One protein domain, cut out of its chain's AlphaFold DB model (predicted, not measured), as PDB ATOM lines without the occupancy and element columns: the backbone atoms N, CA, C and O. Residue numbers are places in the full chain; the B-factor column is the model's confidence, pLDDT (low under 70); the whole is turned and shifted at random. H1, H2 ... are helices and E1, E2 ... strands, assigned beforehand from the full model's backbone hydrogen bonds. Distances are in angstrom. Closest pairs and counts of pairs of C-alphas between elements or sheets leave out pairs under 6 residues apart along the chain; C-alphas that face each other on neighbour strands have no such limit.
ATOM      1  N   PRO A  67      91.745 101.012  23.796       93.56
ATOM      2  CA  PRO A  67      92.047 100.156  24.920       93.56
ATOM      3  C   PRO A  67      93.560  99.965  25.020       93.56
ATOM      4  O   PRO A  67      94.336 100.356  24.140       93.56
ATOM      5  N   ARG A  68      93.990  99.286  26.079       91.69
ATOM      6  CA  ARG A  68      95.338  98.726  26.111       91.69
ATOM      7  C   ARG A  68      95.508  97.734  24.947       91.69
ATOM      8  O   ARG A  68      94.629  96.907  24.702       91.69
ATOM      9  N   ALA A  69      96.623  97.835  24.220       92.12
ATOM     10  CA  ALA A  69      96.915  96.948  23.093       92.12
ATOM     11  C   ALA A  69      96.975  95.480  23.550       92.12
ATOM     12  O   ALA A  69      97.649  95.182  24.533       92.12
ATOM     13  N   SER A  70      96.292  94.583  22.837       90.88
ATOM     14  CA  SER A  70      96.085  93.184  23.227       90.88
ATOM     15  C   SER A  70      95.893  92.257  22.028       90.88
ATOM     16  O   SER A  70      95.379  92.659  20.981       90.88
ATOM     17  N   VAL A  71      96.183  90.967  22.227       89.44
ATOM     18  CA  VAL A  71      95.800  89.892  21.297       89.44
ATOM     19  C   VAL A  71      94.281  89.770  21.130       89.44
ATOM     20  O   VAL A  71      93.831  89.322  20.077       89.44
ATOM     21  N   CYS A  72      93.479  90.246  22.094       88.94
ATOM     22  CA  CYS A  72      92.016  90.325  21.966       88.94
ATOM     23  C   CYS A  72      91.569  91.098  20.715       88.94
ATOM     24  O   CYS A  72      90.506  90.825  20.165       88.94
ATOM     25  N   TRP A  73      92.403  92.024  20.233       91.88
ATOM     26  CA  TRP A  73      92.148  92.835  19.042       91.88
ATOM     27  C   TRP A  73      92.927  92.353  17.811       91.88
ATOM     28  O   TRP A  73      92.933  93.025  16.781       91.88
ATOM     29  N   GLY A  74      93.595  91.196  17.889       89.44
ATOM     30  CA  GLY A  74      94.422  90.650  16.809       89.44
ATOM     31  C   GLY A  74      93.643  90.321  15.532       89.44
ATOM     32  O   GLY A  74      94.226  90.301  14.453       89.44
ATOM     33  N   GLY A  75      92.328  90.116  15.640       88.88
ATOM     34  CA  GLY A  75      91.429  89.907  14.503       88.88
ATOM     35  C   GLY A  75      90.905  91.188  13.847       88.88
ATOM     36  O   GLY A  75      90.138  91.086  12.892       88.88
ATOM     37  N   CYS A  76      91.276  92.376  14.341       93.81
ATOM     38  CA  CYS A  76      90.766  93.633  13.801       93.81
ATOM     39  C   CYS A  76      91.163  93.811  12.330       93.81
ATOM     40  O   CYS A  76      92.345  93.861  11.989       93.81
ATOM     41  N   ARG A  77      90.161  93.947  11.461       94.62
ATOM     42  CA  ARG A  77      90.336  93.927  10.003       94.62
ATOM     43  C   ARG A  77      90.903  95.223   9.441       94.62
ATOM     44  O   ARG A  77      91.626  95.188   8.450       94.62
ATOM     45  N   ARG A  78      90.586  96.361  10.064       94.81
ATOM     46  CA  ARG A  78      90.954  97.694   9.562       94.81
ATOM     47  C   ARG A  78      91.715  98.544  10.584       94.81
ATOM     48  O   ARG A  78      91.825  99.756  10.416       94.81
ATOM     49  N   CYS A  79      92.261  97.928  11.630       93.31
ATOM     50  CA  CYS A  79      93.128  98.619  12.582       93.31
ATOM     51  C   CYS A  79      94.491  98.933  11.957       93.31
ATOM     52  O   CYS A  79      95.138  98.060  11.383       93.31
ATOM     53  N   THR A  80      94.962 100.169  12.126       91.19
ATOM     54  CA  THR A  80      96.273 100.608  11.617       91.19
ATOM     55  C   THR A  80      97.438  99.941  12.351       91.19
ATOM     56  O   THR A  80      98.493  99.709  11.766       91.19
ATOM     57  N   VAL A  81      97.257  99.646  13.642       91.06
ATOM     58  CA  VAL A  81      98.264  99.009  14.494       91.06
ATOM     59  C   VAL A  81      97.736  97.636  14.923       91.06
ATOM     60  O   VAL A  81      96.665  97.570  15.531       91.06
ATOM     61  N   PRO A  82      98.455  96.533  14.633       90.44
ATOM     62  CA  PRO A  82      98.042  95.196  15.051       90.44
ATOM     63  C   PRO A  82      97.827  95.110  16.567       90.44
ATOM     64  O   PRO A  82      98.676  95.544  17.344       90.44
ATOM     65  N   GLY A  83      96.691  94.548  16.986       91.00
ATOM     66  CA  GLY A  83      96.352  94.402  18.404       91.00
ATOM     67  C   GLY A  83      95.932  95.699  19.110       91.00
ATOM     68  O   GLY A  83      95.738  95.683  20.322       91.00
ATOM     69  N   LEU A  84      95.764  96.816  18.394       93.62
ATOM     70  CA  LEU A  84      95.300  98.079  18.968       93.62
ATOM     71  C   LEU A  84      94.057  98.585  18.235       93.62
ATOM     72  O   LEU A  84      94.121  99.048  17.097       93.62
ATOM     73  N   PHE A  85      92.922  98.524  18.926       94.88
ATOM     74  CA  PHE A  85      91.639  98.953  18.394       94.88
ATOM     75  C   PHE A  85      91.322 100.402  18.771       94.88
ATOM     76  O   PHE A  85      90.871 100.688  19.873       94.88
ATOM     77  N   THR A  86      91.572 101.338  17.860       96.00
ATOM     78  CA  THR A  86      91.373 102.774  18.102       96.00
ATOM     79  C   THR A  86      90.193 103.311  17.304       96.00
ATOM     80  O   THR A  86      90.124 103.107  16.095       96.00
ATOM     81  N   VAL A  87      89.291 104.041  17.961       96.19
ATOM     82  CA  VAL A  87      88.066 104.593  17.358       96.19
ATOM     83  C   VAL A  87      87.904 106.080  17.679       96.19
ATOM     84  O   VAL A  87      88.258 106.495  18.780       96.19
ATOM     85  N   PRO A  88      87.346 106.902  16.774       96.94
ATOM     86  CA  PRO A  88      86.970 108.275  17.096       96.94
ATOM     87  C   PRO A  88      85.942 108.367  18.221       96.94
ATOM     88  O   PRO A  88      84.944 107.645  18.231       96.94
ATOM     89  N   THR A  89      86.148 109.309  19.139       97.81
ATOM     90  CA  THR A  89      85.248 109.552  20.278       97.81
ATOM     91  C   THR A  89      83.821 109.868  19.815       97.81
ATOM     92  O   THR A  89      82.851 109.386  20.399       97.81
ATOM     93  N   GLU A  90      83.684 110.599  18.706       97.19
ATOM     94  CA  GLU A  90      82.406 110.934  18.055       97.19
ATOM     95  C   GLU A  90      81.659 109.723  17.462       97.19
ATOM     96  O   GLU A  90      80.478 109.812  17.127       97.19
ATOM     97  N   TRP A  91      82.315 108.568  17.309       97.44
ATOM     98  CA  TRP A  91      81.621 107.336  16.925       97.44
ATOM     99  C   TRP A  91      80.949 106.668  18.120       97.44
ATOM    100  O   TRP A  91      80.002 105.905  17.934       97.44
ATOM    101  N   ILE A  92      81.421 106.956  19.333       97.75
ATOM    102  CA  ILE A  92      80.914 106.363  20.568       97.75
ATOM    103  C   ILE A  92      79.872 107.273  21.211       97.75
ATOM    104  O   ILE A  92      78.772 106.808  21.505       97.75
ATOM    105  N   TYR A  93      80.189 108.558  21.401       97.50
ATOM    106  CA  TYR A  93      79.367 109.477  22.188       97.50
ATOM    107  C   TYR A  93      78.557 110.484  21.345       97.50
ATOM    108  O   TYR A  93      79.044 110.939  20.312       97.50
ATOM    109  N   PRO A  94      77.370 110.916  21.831       97.75
ATOM    110  CA  PRO A  94      76.656 110.356  22.982       97.75
ATOM    111  C   PRO A  94      76.186 108.924  22.705       97.75
ATOM    112  O   PRO A  94      75.891 108.570  21.569       97.75
ATOM    113  N   LEU A  95      76.106 108.104  23.754       97.50
ATOM    114  CA  LEU A  95      75.580 106.749  23.608       97.50
ATOM    115  C   LEU A  95      74.098 106.798  23.214       97.50
ATOM    116  O   LEU A  95      73.349 107.652  23.694       97.50
ATOM    117  N   SER A  96      73.674 105.847  22.386       95.88
ATOM    118  CA  SER A  96      72.289 105.715  21.933       95.88
ATOM    119  C   SER A  96      71.637 104.461  22.523       95.88
ATOM    120  O   SER A  96      72.287 103.412  22.571       95.88
ATOM    121  N   PRO A  97      70.365 104.516  22.960       97.12
ATOM    122  CA  PRO A  97      69.635 103.321  23.361       97.12
ATOM    123  C   PRO A  97      69.540 102.303  22.218       97.12
ATOM    124  O   PRO A  97      69.216 102.651  21.082       97.12
ATOM    125  N   CYS A  98      69.768 101.033  22.526       95.38
ATOM    126  CA  CYS A  98      69.674  99.920  21.585       95.38
ATOM    127  C   CYS A  98      69.071  98.690  22.270       95.38
ATOM    128  O   CYS A  98      69.139  98.564  23.492       95.38
ATOM    129  N   VAL A  99      68.477  97.779  21.494       95.62
ATOM    130  CA  VAL A  99      67.926  96.523  22.023       95.62
ATOM    131  C   VAL A  99      68.913  95.388  21.788       95.62
ATOM    132  O   VAL A  99      69.305  95.134  20.653       95.62
ATOM    133  N   PHE A 100      69.260  94.679  22.855       92.69
ATOM    134  CA  PHE A 100      70.062  93.462  22.824       92.69
ATOM    135  C   PHE A 100      69.390  92.415  23.711       92.69
ATOM    136  O   PHE A 100      69.134  92.687  24.883       92.69
ATOM    137  N   GLU A 101      69.039  91.255  23.150       93.38
ATOM    138  CA  GLU A 101      68.352  90.169  23.879       93.38
ATOM    139  C   GLU A 101      67.109  90.649  24.666       93.38
ATOM    140  O   GLU A 101      66.868  90.290  25.819       93.38
ATOM    141  N   GLY A 102      66.324  91.554  24.066       95.75
ATOM    142  CA  GLY A 102      65.125  92.134  24.687       95.75
ATOM    143  C   GLY A 102      65.393  93.125  25.831       95.75
ATOM    144  O   GLY A 102      64.450  93.570  26.490       95.75
ATOM    145  N   LYS A 103      66.653  93.492  26.083       96.12
ATOM    146  CA  LYS A 103      67.059  94.523  27.047       96.12
ATOM    147  C   LYS A 103      67.473  95.798  26.330       96.12
ATOM    148  O   LYS A 103      68.045  95.748  25.247       96.12
ATOM    149  N   ILE A 104      67.201  96.939  26.957       97.19
ATOM    150  CA  ILE A 104      67.690  98.234  26.484       97.19
ATOM    151  C   ILE A 104      69.090  98.446  27.059       97.19
ATOM    152  O   ILE A 104      69.255  98.480  28.279       97.19
ATOM    153  N   LEU A 105      70.075  98.583  26.177       96.06
ATOM    154  CA  LEU A 105      71.463  98.917  26.488       96.06
ATOM    155  C   LEU A 105      71.829 100.280  25.881       96.06
ATOM    156  O   LEU A 105      71.044 100.876  25.145       96.06
ATOM    157  N   MET A 106      73.035 100.758  26.189       97.25
ATOM    158  CA  MET A 106      73.607 101.983  25.630       97.25
ATOM    159  C   MET A 106      74.712 101.613  24.636       97.25
ATOM    160  O   MET A 106      75.793 101.189  25.040       97.25
ATOM    161  N   CYS A 107      74.430 101.752  23.345       95.81
ATOM    162  CA  CYS A 107      75.346 101.423  22.257       95.81
ATOM    163  C   CYS A 107      76.122 102.655  21.757       95.81
ATOM    164  O   CYS A 107      75.673 103.791  21.955       95.81
ATOM    165  N   PRO A 108      77.255 102.449  21.057       97.06
ATOM    166  CA  PRO A 108      77.940 103.508  20.321       97.06
ATOM    167  C   PRO A 108      77.011 104.244  19.352       97.06
ATOM    168  O   PRO A 108      76.226 103.606  18.639       97.06
ATOM    169  N   LEU A 109      77.153 105.571  19.269       97.69
ATOM    170  CA  LEU A 109      76.387 106.423  18.351       97.69
ATOM    171  C   LEU A 109      76.422 105.912  16.902       97.69
ATOM    172  O   LEU A 109      75.400 105.872  16.225       97.69
ATOM    173  N   ASN A 110      77.607 105.506  16.439       97.00
ATOM    174  CA  ASN A 110      77.869 105.037  15.083       97.00
ATOM    175  C   ASN A 110      78.342 103.575  15.102       97.00
ATOM    176  O   ASN A 110      79.476 103.264  14.730       97.00
ATOM    177  N   THR A 111      77.459 102.673  15.541       94.62
ATOM    178  CA  THR A 111      77.758 101.235  15.687       94.62
ATOM    179  C   THR A 111      78.238 100.585  14.381       94.62
ATOM    180  O   THR A 111      79.167  99.785  14.410       94.62
ATOM    181  N   ASP A 112      77.684 100.968  13.228       94.81
ATOM    182  CA  ASP A 112      78.095 100.440  11.917       94.81
ATOM    183  C   ASP A 112      79.565 100.756  11.583       94.81
ATOM    184  O   ASP A 112      80.335  99.859  11.243       94.81
ATOM    185  N   LYS A 113      80.006 102.007  11.794       95.81
ATOM    186  CA  LYS A 113      81.412 102.400  11.590       95.81
ATOM    187  C   LYS A 113      82.352 101.657  12.540       95.81
ATOM    188  O   LYS A 113      83.427 101.222  12.133       95.81
ATOM    189  N   TYR A 114      81.931 101.506  13.797       94.19
ATOM    190  CA  TYR A 114      82.661 100.763  14.823       94.19
ATOM    191  C   TYR A 114      82.847  99.286  14.433       94.19
ATOM    192  O   TYR A 114      83.967  98.778  14.465       94.19
ATOM    193  N   LEU A 115      81.769  98.603  14.027       94.94
ATOM    194  CA  LEU A 115      81.808  97.183  13.665       94.94
ATOM    195  C   LEU A 115      82.537  96.954  12.343       94.94
ATOM    196  O   LEU A 115      83.336  96.029  12.251       94.94
ATOM    197  N   THR A 116      82.359  97.847  11.372       95.50
ATOM    198  CA  THR A 116      83.094  97.822  10.104       95.50
ATOM    199  C   THR A 116      84.607  97.948  10.312       95.50
ATOM    200  O   THR A 116      85.390  97.331   9.592       95.50
ATOM    201  N   LEU A 117      85.057  98.733  11.297       95.00
ATOM    202  CA  LEU A 117      86.481  98.831  11.628       95.00
ATOM    203  C   LEU A 117      87.029  97.500  12.180       95.00
ATOM    204  O   LEU A 117      88.120  97.074  11.794       95.00
ATOM    205  N   LEU A 118      86.272  96.835  13.059       93.56
ATOM    206  CA  LEU A 118      86.673  95.560  13.664       93.56
ATOM    207  C   LEU A 118      86.611  94.392  12.687       93.56
ATOM    208  O   LEU A 118      87.542  93.594  12.641       93.56
ATOM    209  N   TYR A 119      85.527  94.294  11.927       93.50
ATOM    210  CA  TYR A 119      85.132  93.073  11.232       93.50
ATOM    211  C   TYR A 119      85.016  93.234   9.715       93.50
ATOM    212  O   TYR A 119      84.755  92.240   9.056       93.50
ATOM    213  N   ASP A 120      85.315  94.420   9.171       93.44
ATOM    214  CA  ASP A 120      85.133  94.769   7.755       93.44
ATOM    215  C   ASP A 120      83.646  94.953   7.369       93.44
ATOM    216  O   ASP A 120      82.752  94.885   8.211       93.44
TER     217      ASP A 120
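Overview. This is residues 67 to 120 of the 135 residues of an uncharacterized protein of Achlya hypogyna (UniProt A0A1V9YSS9). A twisted two-stranded hairpin, E1 and E2, makes one end of the domain, and a looped stretch with no named element, residues 67 to 88, makes the other. Between these ends lie two short helices, H1 and H2, in contact with each other, and H2 runs from the hairpin's side toward the looped stretch. The printed part has 54 residues, with the named elements in the order H1, E1, E2, H2; the sheet has the order E1 - E2 and is antiparallel. The class is mixed, helices and strands, though only 23 residues, under half, are in named elements. The whole is only just loose, close to compact, with a radius of gyration of the C-alphas of 12.3 A, and the C-alphas span 33 by 23 by 21 A.

Arrangement. Start at Pro 67 and read through residue 88, where you will find no named element; these C-alphas lie 7 to 16 A from the mean of all C-alphas. Next comes H1, residues 89 to 92, and a tight link of three residues leads from it to E1, residues 96 to 100. Past a tight link of two residues, E2, residues 103 to 107, is the antiparallel neighbour of E1, and the two form a hairpin with 136 degrees between their directions. Look across the hairpin at N 98 and O 105, 2.9 A apart, and at N 105 and O 98, 2.8 A apart, both pairs within hydrogen-bond range. The closest C-alphas of H1 and E2, those of Ile 92 and Cys 107, are 7.6 A apart. A tight link of three residues then leads to H2, residues 111 to 119. H2 and H1 touch, with the C-alphas of Trp 91 and Tyr 114 the closest at 7.0 A, while E1 and H2 are apart. In H2 every O i to N i+4 pair is within hydrogen-bond range; H1 is too short for such a pair.

Along the chain. Find C-alpha 89 at (85.248, 109.552, 20.278), where H1 begins; it ends at Ile 92, 5.4 A away from C-alpha to C-alpha. E1 runs 12.5 A from Ser 96 to Phe 100, and E2 runs 11.8 A from Lys 103, with its C-alpha at (67.059, 94.523, 27.047), to Cys 107. H2 covers 11.9 A from Thr 111 to Tyr 119, whose C-alpha is at (85.132, 93.073, 11.232).

Size, cuts and confidence. The two C-alphas farthest apart are those of Val 81 and Gly 102, at 35.3 A. The printed part has no cut, and no link between named elements is long. The mean pLDDT of the printed part of this model is 94.5, and no printed residue is under 70.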